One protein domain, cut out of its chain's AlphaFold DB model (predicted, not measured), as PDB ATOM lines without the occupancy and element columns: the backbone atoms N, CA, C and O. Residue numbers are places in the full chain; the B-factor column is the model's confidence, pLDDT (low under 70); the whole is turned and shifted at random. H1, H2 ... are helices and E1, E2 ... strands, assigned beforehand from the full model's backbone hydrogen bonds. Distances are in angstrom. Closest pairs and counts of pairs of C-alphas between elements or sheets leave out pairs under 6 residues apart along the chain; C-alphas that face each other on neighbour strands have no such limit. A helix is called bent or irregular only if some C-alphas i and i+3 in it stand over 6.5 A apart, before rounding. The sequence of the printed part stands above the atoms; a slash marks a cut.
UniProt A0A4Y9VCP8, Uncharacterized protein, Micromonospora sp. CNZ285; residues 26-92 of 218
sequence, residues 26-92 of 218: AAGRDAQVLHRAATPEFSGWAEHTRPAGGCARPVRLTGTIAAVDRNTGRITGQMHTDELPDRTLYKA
ATOM      1  N   ALA A  26      20.385  67.291 -97.038       77.25
ATOM      2  CA  ALA A  26      20.847  66.315 -98.023       77.25
ATOM      3  C   ALA A  26      22.375  66.295 -98.214       77.25
ATOM      4  O   ALA A  26      22.914  65.274 -98.623       77.25
ATOM      5  N   ALA A  27      23.081  67.384 -97.887       79.06
ATOM      6  CA  ALA A  27      24.543  67.443 -97.973       79.06
ATOM      7  C   ALA A  27      25.246  66.660 -96.844       79.06
ATOM      8  O   ALA A  27      26.468  66.544 -96.833       79.06
ATOM      9  N   GLY A  28      24.479  66.113 -95.897       77.75
ATOM     10  CA  GLY A  28      24.994  65.267 -94.829       77.75
ATOM     11  C   GLY A  28      25.532  66.038 -93.624       77.75
ATOM     12  O   GLY A  28      25.648  67.266 -93.609       77.75
ATOM     13  N   ARG A  29      25.832  65.281 -92.564       80.12
ATOM     14  CA  ARG A  29      26.272  65.812 -91.267       80.12
ATOM     15  C   ARG A  29      27.614  66.533 -91.367       80.12
ATOM     16  O   ARG A  29      27.746  67.614 -90.806       80.12
ATOM     17  N   ASP A  30      28.576  65.968 -92.089       85.00
ATOM     18  CA  ASP A  30      29.944  66.496 -92.123       85.00
ATOM     19  C   ASP A  30      30.004  67.855 -92.825       85.00
ATOM     20  O   ASP A  30      30.633  68.781 -92.319       85.00
ATOM     21  N   ALA A  31      29.247  68.032 -93.912       84.94
ATOM     22  CA  ALA A  31      29.113  69.327 -94.574       84.94
ATOM     23  C   ALA A  31      28.484  70.386 -93.650       84.94
ATOM     24  O   ALA A  31      28.964  71.516 -93.593       84.94
ATOM     25  N   GLN A  32      27.444  70.028 -92.882       82.69
ATOM     26  CA  GLN A  32      26.826  70.923 -91.888       82.69
ATOM     27  C   GLN A  32      27.800  71.318 -90.777       82.69
ATOM     28  O   GLN A  32      27.825  72.479 -90.366       82.69
ATOM     29  N   VAL A  33      28.592  70.359 -90.293       84.25
ATOM     30  CA  VAL A  33      29.599  70.583 -89.251       84.25
ATOM     31  C   VAL A  33      30.700  71.504 -89.767       84.25
ATOM     32  O   VAL A  33      31.006  72.488 -89.101       84.25
ATOM     33  N   LEU A  34      31.243  71.239 -90.957       87.88
ATOM     34  CA  LEU A  34      32.274  72.076 -91.576       87.88
ATOM     35  C   LEU A  34      31.768  73.495 -91.844       87.88
ATOM     36  O   LEU A  34      32.450  74.457 -91.504       87.88
ATOM     37  N   HIS A  35      30.554  73.633 -92.384       86.81
ATOM     38  CA  HIS A  35      29.935  74.939 -92.595       86.81
ATOM     39  C   HIS A  35      29.806  75.715 -91.280       86.81
ATOM     40  O   HIS A  35      30.278  76.841 -91.195       86.81
ATOM     41  N   ARG A  36      29.235  75.101 -90.234       86.62
ATOM     42  CA  ARG A  36      29.124  75.724 -88.904       86.62
ATOM     43  C   ARG A  36      30.483  76.114 -88.344       86.62
ATOM     44  O   ARG A  36      30.617  77.230 -87.866       86.62
ATOM     45  N   ALA A  37      31.473  75.229 -88.409       88.75
ATOM     46  CA  ALA A  37      32.816  75.490 -87.897       88.75
ATOM     47  C   ALA A  37      33.518  76.647 -88.626       88.75
ATOM     48  O   ALA A  37      34.360  77.315 -88.032       88.75
ATOM     49  N   ALA A  38      33.157  76.897 -89.888       89.62
ATOM     50  CA  ALA A  38      33.672  78.008 -90.680       89.62
ATOM     51  C   ALA A  38      32.938  79.343 -90.442       89.62
ATOM     52  O   ALA A  38      33.401  80.375 -90.925       89.62
ATOM     53  N   THR A  39      31.805  79.354 -89.726       86.75
ATOM     54  CA  THR A  39      31.083  80.602 -89.414       86.75
ATOM     55  C   THR A  39      31.728  81.366 -88.249       86.75
ATOM     56  O   THR A  39      32.094  80.740 -87.249       86.75
ATOM     57  N   PRO A  40      31.829  82.709 -88.312       87.75
ATOM     58  CA  PRO A  40      32.318  83.527 -87.197       87.75
ATOM     59  C   PRO A  40      31.526  83.329 -85.894       87.75
ATOM     60  O   PRO A  40      32.082  83.412 -84.799       87.75
ATOM     61  N   GLU A  41      30.234  83.014 -85.995       86.00
ATOM     62  CA  GLU A  41      29.322  82.805 -84.867       86.00
ATOM     63  C   GLU A  41      29.466  81.418 -84.216       86.00
ATOM     64  O   GLU A  41      28.756  81.110 -83.252       86.00
ATOM     65  N   PHE A  42      30.372  80.567 -84.717       88.88
ATOM     66  CA  PHE A  42      30.543  79.190 -84.254       88.88
ATOM     67  C   PHE A  42      30.740  79.087 -82.742       88.88
ATOM     68  O   PHE A  42      30.119  78.238 -82.106       88.88
ATOM     69  N   SER A  43      31.575  79.948 -82.155       88.88
ATOM     70  CA  SER A  43      31.860  79.928 -80.718       88.88
ATOM     71  C   SER A  43      30.598  80.208 -79.897       88.88
ATOM     72  O   SER A  43      30.250  79.415 -79.024       88.88
ATOM     73  N   GLY A  44      29.855  81.267 -80.229       88.88
ATOM     74  CA  GLY A  44      28.589  81.608 -79.579       88.88
ATOM     75  C   GLY A  44      27.522  80.526 -79.759       88.88
ATOM     76  O   GLY A  44      26.794  80.200 -78.822       88.88
ATOM     77  N   TRP A  45      27.466  79.899 -80.933       89.25
ATOM     78  CA  TRP A  45      26.593  78.753 -81.176       89.25
ATOM     79  C   TRP A  45      27.003  77.509 -80.364       89.25
ATOM     80  O   TRP A  45      26.153  76.824 -79.790       89.25
ATOM     81  N   ALA A  46      28.300  77.213 -80.271       89.50
ATOM     82  CA  ALA A  46      28.821  76.086 -79.503       89.50
ATOM     83  C   ALA A  46      28.533  76.260 -78.005       89.50
ATOM     84  O   ALA A  46      28.078  75.319 -77.356       89.50
ATOM     85  N   GLU A  47      28.713  77.470 -77.469       90.31
ATOM     86  CA  GLU A  47      28.287  77.848 -76.116       90.31
ATOM     87  C   GLU A  47      26.787  77.627 -75.910       90.31
ATOM     88  O   GLU A  47      26.357  76.960 -74.966       90.31
ATOM     89  N   HIS A  48      25.987  78.131 -76.847       90.50
ATOM     90  CA  HIS A  48      24.536  78.036 -76.813       90.50
ATOM     91  C   HIS A  48      24.023  76.582 -76.818       90.50
ATOM     92  O   HIS A  48      23.014  76.276 -76.182       90.50
ATOM     93  N   THR A  49      24.719  75.660 -77.491       91.31
ATOM     94  CA  THR A  49      24.326  74.242 -77.564       91.31
ATOM     95  C   THR A  49      24.790  73.400 -76.375       91.31
ATOM     96  O   THR A  49      24.311  72.274 -76.215       91.31
ATOM     97  N   ARG A  50      25.641  73.921 -75.477       90.88
ATOM     98  CA  ARG A  50      26.119  73.184 -74.287       90.88
ATOM     99  C   ARG A  50      25.015  72.542 -73.443       90.88
ATOM    100  O   ARG A  50      25.192  71.387 -73.054       90.88
ATOM    101  N   PRO A  51      23.855  73.181 -73.189       90.00
ATOM    102  CA  PRO A  51      22.774  72.565 -72.414       90.00
ATOM    103  C   PRO A  51      22.134  71.333 -73.079       90.00
ATOM    104  O   PRO A  51      21.416  70.574 -72.414       90.00
ATOM    105  N   ALA A  52      22.383  71.108 -74.376       92.50
ATOM    106  CA  ALA A  52      22.011  69.878 -75.067       92.50
ATOM    107  C   ALA A  52      22.933  68.697 -74.739       92.50
ATOM    108  O   ALA A  52      22.547  67.557 -74.999       92.50
ATOM    109  N   GLY A  53      24.122  68.946 -74.179       88.31
ATOM    110  CA  GLY A  53      25.048  67.912 -73.710       88.31
ATOM    111  C   GLY A  53      25.450  66.903 -74.787       88.31
ATOM    112  O   GLY A  53      25.586  65.725 -74.485       88.31
ATOM    113  N   GLY A  54      25.555  67.337 -76.048       87.00
ATOM    114  CA  GLY A  54      25.893  66.459 -77.176       87.00
ATOM    115  C   GLY A  54      24.748  65.575 -77.684       87.00
ATOM    116  O   GLY A  54      24.972  64.755 -78.566       87.00
ATOM    117  N   CYS A  55      23.521  65.740 -77.180       92.19
ATOM    118  CA  CYS A  55      22.359  64.997 -77.667       92.19
ATOM    119  C   CYS A  55      22.156  65.209 -79.176       92.19
ATOM    120  O   CYS A  55      21.910  66.334 -79.607       92.19
ATOM    121  N   ALA A  56      22.170  64.132 -79.970       84.56
ATOM    122  CA  ALA A  56      21.944  64.209 -81.415       84.56
ATOM    123  C   ALA A  56      20.495  64.573 -81.792       84.56
ATOM    124  O   ALA A  56      20.218  64.961 -82.927       84.56
ATOM    125  N   ARG A  57      19.550  64.446 -80.850       86.75
ATOM    126  CA  ARG A  57      18.124  64.766 -81.035       86.75
ATOM    127  C   ARG A  57      17.590  65.605 -79.868       86.75
ATOM    128  O   ARG A  57      16.746  65.123 -79.112       86.75
ATOM    129  N   PRO A  58      18.098  66.837 -79.684       93.38
ATOM    130  CA  PRO A  58      17.706  67.676 -78.565       93.38
ATOM    131  C   PRO A  58      16.270  68.178 -78.739       93.38
ATOM    132  O   PRO A  58      15.788  68.382 -79.855       93.38
ATOM    133  N   VAL A  59      15.603  68.427 -77.616       95.00
ATOM    134  CA  VAL A  59      14.355  69.189 -77.582       95.00
ATOM    135  C   VAL A  59      14.680  70.640 -77.923       95.00
ATOM    136  O   VAL A  59      15.627  71.215 -77.385       95.00
ATOM    137  N   ARG A  60      13.884  71.217 -78.821       94.50
ATOM    138  CA  ARG A  60      13.986  72.608 -79.264       94.50
ATOM    139  C   ARG A  60      12.865  73.404 -78.619       94.50
ATOM    140  O   ARG A  60      11.697  73.074 -78.809       94.50
ATOM    141  N   LEU A  61      13.227  74.398 -77.822       95.25
ATOM    142  CA  LEU A  61      12.286  75.249 -77.104       95.25
ATOM    143  C   LEU A  61      12.215  76.619 -77.780       95.25
ATOM    144  O   LEU A  61      13.236  77.145 -78.223       95.25
ATOM    145  N   THR A  62      11.015  77.187 -77.836       95.81
ATOM    146  CA  THR A  62      10.742  78.528 -78.369       95.81
ATOM    147  C   THR A  62       9.872  79.299 -77.383       95.81
ATOM    148  O   THR A  62       8.964  78.715 -76.785       95.81
ATOM    149  N   GLY A  63      10.123  80.595 -77.224       95.44
ATOM    150  CA  GLY A  63       9.339  81.491 -76.381       95.44
ATOM    151  C   GLY A  63      10.209  82.418 -75.538       95.44
ATOM    152  O   GLY A  63      11.330  82.759 -75.902       95.44
ATOM    153  N   THR A  64       9.688  82.819 -74.384       95.88
ATOM    154  CA  THR A  64      10.359  83.757 -73.478       95.88
ATOM    155  C   THR A  64      11.150  83.025 -72.400       95.88
ATOM    156  O   THR A  64      10.621  82.157 -71.704       95.88
ATOM    157  N   ILE A  65      12.405  83.424 -72.214       93.62
ATOM    158  CA  ILE A  65      13.268  83.001 -71.115       93.62
ATOM    159  C   ILE A  65      13.292  84.128 -70.087       93.62
ATOM    160  O   ILE A  65      13.604  85.266 -70.425       93.62
ATOM    161  N   ALA A  66      12.978  83.813 -68.831       95.12
ATOM    162  CA  ALA A  66      13.061  84.753 -67.718       95.12
ATOM    163  C   ALA A  66      14.011  84.215 -66.643       95.12
ATOM    164  O   ALA A  66      13.859  83.084 -66.176       95.12
ATOM    165  N   ALA A  67      14.979  85.033 -66.241       94.06
ATOM    166  CA  ALA A  67      15.779  84.816 -65.049       94.06
ATOM    167  C   ALA A  67      15.000  85.345 -63.841       94.06
ATOM    168  O   ALA A  67      14.542  86.487 -63.845       94.06
ATOM    169  N   VAL A  68      14.819  84.502 -62.826       96.00
ATOM    170  CA  VAL A  68      14.030  84.824 -61.632       96.00
ATOM    171  C   VAL A  68      14.905  84.653 -60.399       96.00
ATOM    172  O   VAL A  68      15.495  83.588 -60.196       96.00
ATOM    173  N   ASP A  69      14.973  85.692 -59.571       93.81
ATOM    174  CA  ASP A  69      15.593  85.615 -58.254       93.81
ATOM    175  C   ASP A  69      14.796  84.648 -57.367       93.81
ATOM    176  O   ASP A  69      13.590  84.799 -57.170       93.81
ATOM    177  N   ARG A  70      15.470  83.623 -56.836       92.94
ATOM    178  CA  ARG A  70      14.797  82.521 -56.130       92.94
ATOM    179  C   ARG A  70      14.234  82.913 -54.765       92.94
ATOM    180  O   ARG A  70      13.308  82.253 -54.308       92.94
ATOM    181  N   ASN A  71      14.783  83.941 -54.123       94.00
ATOM    182  CA  ASN A  71      14.390  84.342 -52.772       94.00
ATOM    183  C   ASN A  71      13.228  85.342 -52.797       94.00
ATOM    184  O   ASN A  71      12.380  85.333 -51.912       94.00
ATOM    185  N   THR A  72      13.187  86.195 -53.818       94.19
ATOM    186  CA  THR A  72      12.223  87.294 -53.953       94.19
ATOM    187  C   THR A  72      11.165  87.046 -55.026       94.19
ATOM    188  O   THR A  72      10.153  87.743 -55.053       94.19
ATOM    189  N   GLY A  73      11.386  86.093 -55.937       92.69
ATOM    190  CA  GLY A  73      10.500  85.820 -57.073       92.69
ATOM    191  C   GLY A  73      10.519  86.900 -58.160       92.69
ATOM    192  O   GLY A  73       9.721  86.842 -59.096       92.69
ATOM    193  N   ARG A  74      11.405  87.896 -58.058       94.38
ATOM    194  CA  ARG A  74      11.500  88.990 -59.030       94.38
ATOM    195  C   ARG A  74      12.198  88.523 -60.301       94.38
ATOM    196  O   ARG A  74      13.218  87.842 -60.238       94.38
ATOM    197  N   ILE A  75      11.681  88.941 -61.455       95.88
ATOM    198  CA  ILE A  75      12.362  88.753 -62.738       95.88
ATOM    199  C   ILE A  75      13.565  89.701 -62.775       95.88
ATOM    200  O   ILE A  75      13.406  90.913 -62.643       95.88
ATOM    201  N   THR A  76      14.764  89.144 -62.922       96.31
ATOM    202  CA  THR A  76      16.033  89.882 -63.005       96.31
ATOM    203  C   THR A  76      16.528  90.038 -64.438       96.31
ATOM    204  O   THR A  76      17.390  90.870 -64.703       96.31
ATOM    205  N   GLY A  77      15.969  89.271 -65.374       94.38
ATOM    206  CA  GLY A  77      16.258  89.379 -66.797       94.38
ATOM    207  C   GLY A  77      15.223  88.627 -67.620       94.38
ATOM    208  O   GLY A  77      14.632  87.656 -67.147       94.38
ATOM    209  N   GLN A  78      14.994  89.077 -68.847       95.94
ATOM    210  CA  GLN A  78      14.043  88.470 -69.768       95.94
ATOM    211  C   GLN A  78      14.562  88.607 -71.199       95.94
ATOM    212  O   GLN A  78      15.085  89.657 -71.554       95.94
ATOM    213  N   MET A  79      14.412  87.558 -72.004       94.75
ATOM    214  CA  MET A  79      14.757  87.561 -73.429       94.75
ATOM    215  C   MET A  79      13.853  86.610 -74.216       94.75
ATOM    216  O   MET A  79      13.277  85.683 -73.635       94.75
ATOM    217  N   HIS A  80      13.739  86.806 -75.529       96.25
ATOM    218  CA  HIS A  80      13.026  85.882 -76.409       96.25
ATOM    219  C   HIS A  80      13.996  84.914 -77.103       96.25
ATOM    220  O   HIS A  80      15.131  85.267 -77.416       96.25
ATOM    221  N   THR A  81      13.569  83.678 -77.383       94.19
ATOM    222  CA  THR A  81      14.426  82.700 -78.078       94.19
ATOM    223  C   THR A  81      14.800  83.130 -79.489       94.19
ATOM    224  O   THR A  81      15.783  82.617 -80.004       94.19
ATOM    225  N   ASP A  82      14.074  84.069 -80.104       94.69
ATOM    226  CA  ASP A  82      14.423  84.625 -81.423       94.69
ATOM    227  C   ASP A  82      15.768  85.362 -81.432       94.69
ATOM    228  O   ASP A  82      16.374  85.520 -82.490       94.69
ATOM    229  N   GLU A  83      16.238  85.778 -80.256       91.69
ATOM    230  CA  GLU A  83      17.535  86.423 -80.049       91.69
ATOM    231  C   GLU A  83      18.673  85.399 -79.874       91.69
ATOM    232  O   GLU A  83      19.845  85.768 -79.828       91.69
ATOM    233  N   LEU A  84      18.354  84.102 -79.770       89.88
ATOM    234  CA  LEU A  84      19.339  83.030 -79.626       89.88
ATOM    235  C   LEU A  84      19.799  82.499 -80.990       89.88
ATOM    236  O   LEU A  84      19.043  82.548 -81.970       89.88
ATOM    237  N   PRO A  85      21.000  81.896 -81.061       88.69
ATOM    238  CA  PRO A  85      21.394  81.099 -82.214       88.69
ATOM    239  C   PRO A  85      20.303  80.090 -82.592       88.69
ATOM    240  O   PRO A  85      19.697  79.450 -81.738       88.69
ATOM    241  N   ASP A  86      20.020  79.973 -83.890       87.38
ATOM    242  CA  ASP A  86      18.949  79.124 -84.438       87.38
ATOM    243  C   ASP A  86      17.522  79.441 -83.947       87.38
ATOM    244  O   ASP A  86      16.600  78.666 -84.215       87.38
ATOM    245  N   ARG A  87      17.325  80.583 -83.271       92.56
ATOM    246  CA  ARG A  87      16.044  81.046 -82.715       92.56
ATOM    247  C   ARG A  87      15.390  80.057 -81.747       92.56
ATOM    248  O   ARG A  87      14.167  79.991 -81.618       92.56
ATOM    249  N   THR A  88      16.194  79.229 -81.091       93.06
ATOM    250  CA  THR A  88      15.706  78.178 -80.199       93.06
ATOM    251  C   THR A  88      16.636  78.012 -79.013       93.06
ATOM    252  O   THR A  88      17.787  78.403 -79.072       93.06
ATOM    253  N   LEU A  89      16.140  77.420 -77.930       93.44
ATOM    254  CA  LEU A  89      16.967  76.908 -76.845       93.44
ATOM    255  C   LEU A  89      17.012  75.382 -76.926       93.44
ATOM    256  O   LEU A  89      15.970  74.719 -76.912       93.44
ATOM    257  N   TYR A  90      18.218  74.817 -76.962       94.31
ATOM    258  CA  TYR A  90      18.399  73.371 -76.988       94.31
ATOM    259  C   TYR A  90      18.448  72.769 -75.588       94.31
ATOM    260  O   TYR A  90      19.197  73.211 -74.717       94.31
ATOM    261  N   LYS A  91      17.701  71.684 -75.392       95.00
ATOM    262  CA  LYS A  91      17.765  70.860 -74.186       95.00
ATOM    263  C   LYS A  91      17.970  69.400 -74.565       95.00
ATOM    264  O   LYS A  91      17.319  68.893 -75.475       95.00
ATOM    265  N   ALA A  92      18.856  68.708 -73.851       96.12
ATOM    266  CA  ALA A  92      19.032  67.267 -74.015       96.12
ATOM    267  C   ALA A  92      17.677  66.549 -73.891       96.12
ATOM    268  O   ALA A  92      16.886  66.883 -73.007       96.12
TER     269      ALA A  92
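This is residues 26 to 92 of the 218 residues of an uncharacterized protein of Micromonospora sp. CNZ285 (UniProt A0A4Y9VCP8). The hairpin E2 and E3 sticks out as an arm at one end and H1 lies at the other; between them H2 packs on E4 of the short strand pair E1 and E4. The printed part has 67 residues, mixed helices and strands, in the order H1, H2, E1, E2, E3, E4. It is loose, radius of gyration of the C-alphas 14.7 A, spanning 49 by 24 by 17 A.

Start at the antiparallel hairpin of E2, residues 64 to 68, and E3, residues 75 to 80; N 65 and O 79 are 2.8 A apart, within hydrogen-bond range. E1, residues 59 to 61, runs on into E2 at 85 degrees; antiparallel to E1 is E4, residues 89 to 91, with N 61 and O 89 at 2.9 A. In H2, residues 42 to 52, Ala 52 comes closest to E4, its C-alpha 4.4 A from that of Lys 91. H1, residues 26 to 38, is close to H2 but not clearly touching, closest C-alphas Arg 36 and Phe 42, 6.0 A. O i to N i+4 pairs within range are 7 of 9 in H1, 5 of 7 in H2.

Find C-alpha 64 at (10.359, 83.757, -73.478), where E2 begins; E3 is 14.0 A long. H1, 18.8 A, begins at C-alpha 26 (20.847, 66.315, -98.023). Both helices are irregular: C-alphas 26 and 29 are 8.7 A apart, 48 and 51 7.2 A.

The farthest C-alphas, Ala 27 and Thr 72, are 49.8 A apart. The printed part has no cut and no long link; no printed residue is under 70 in pLDDT.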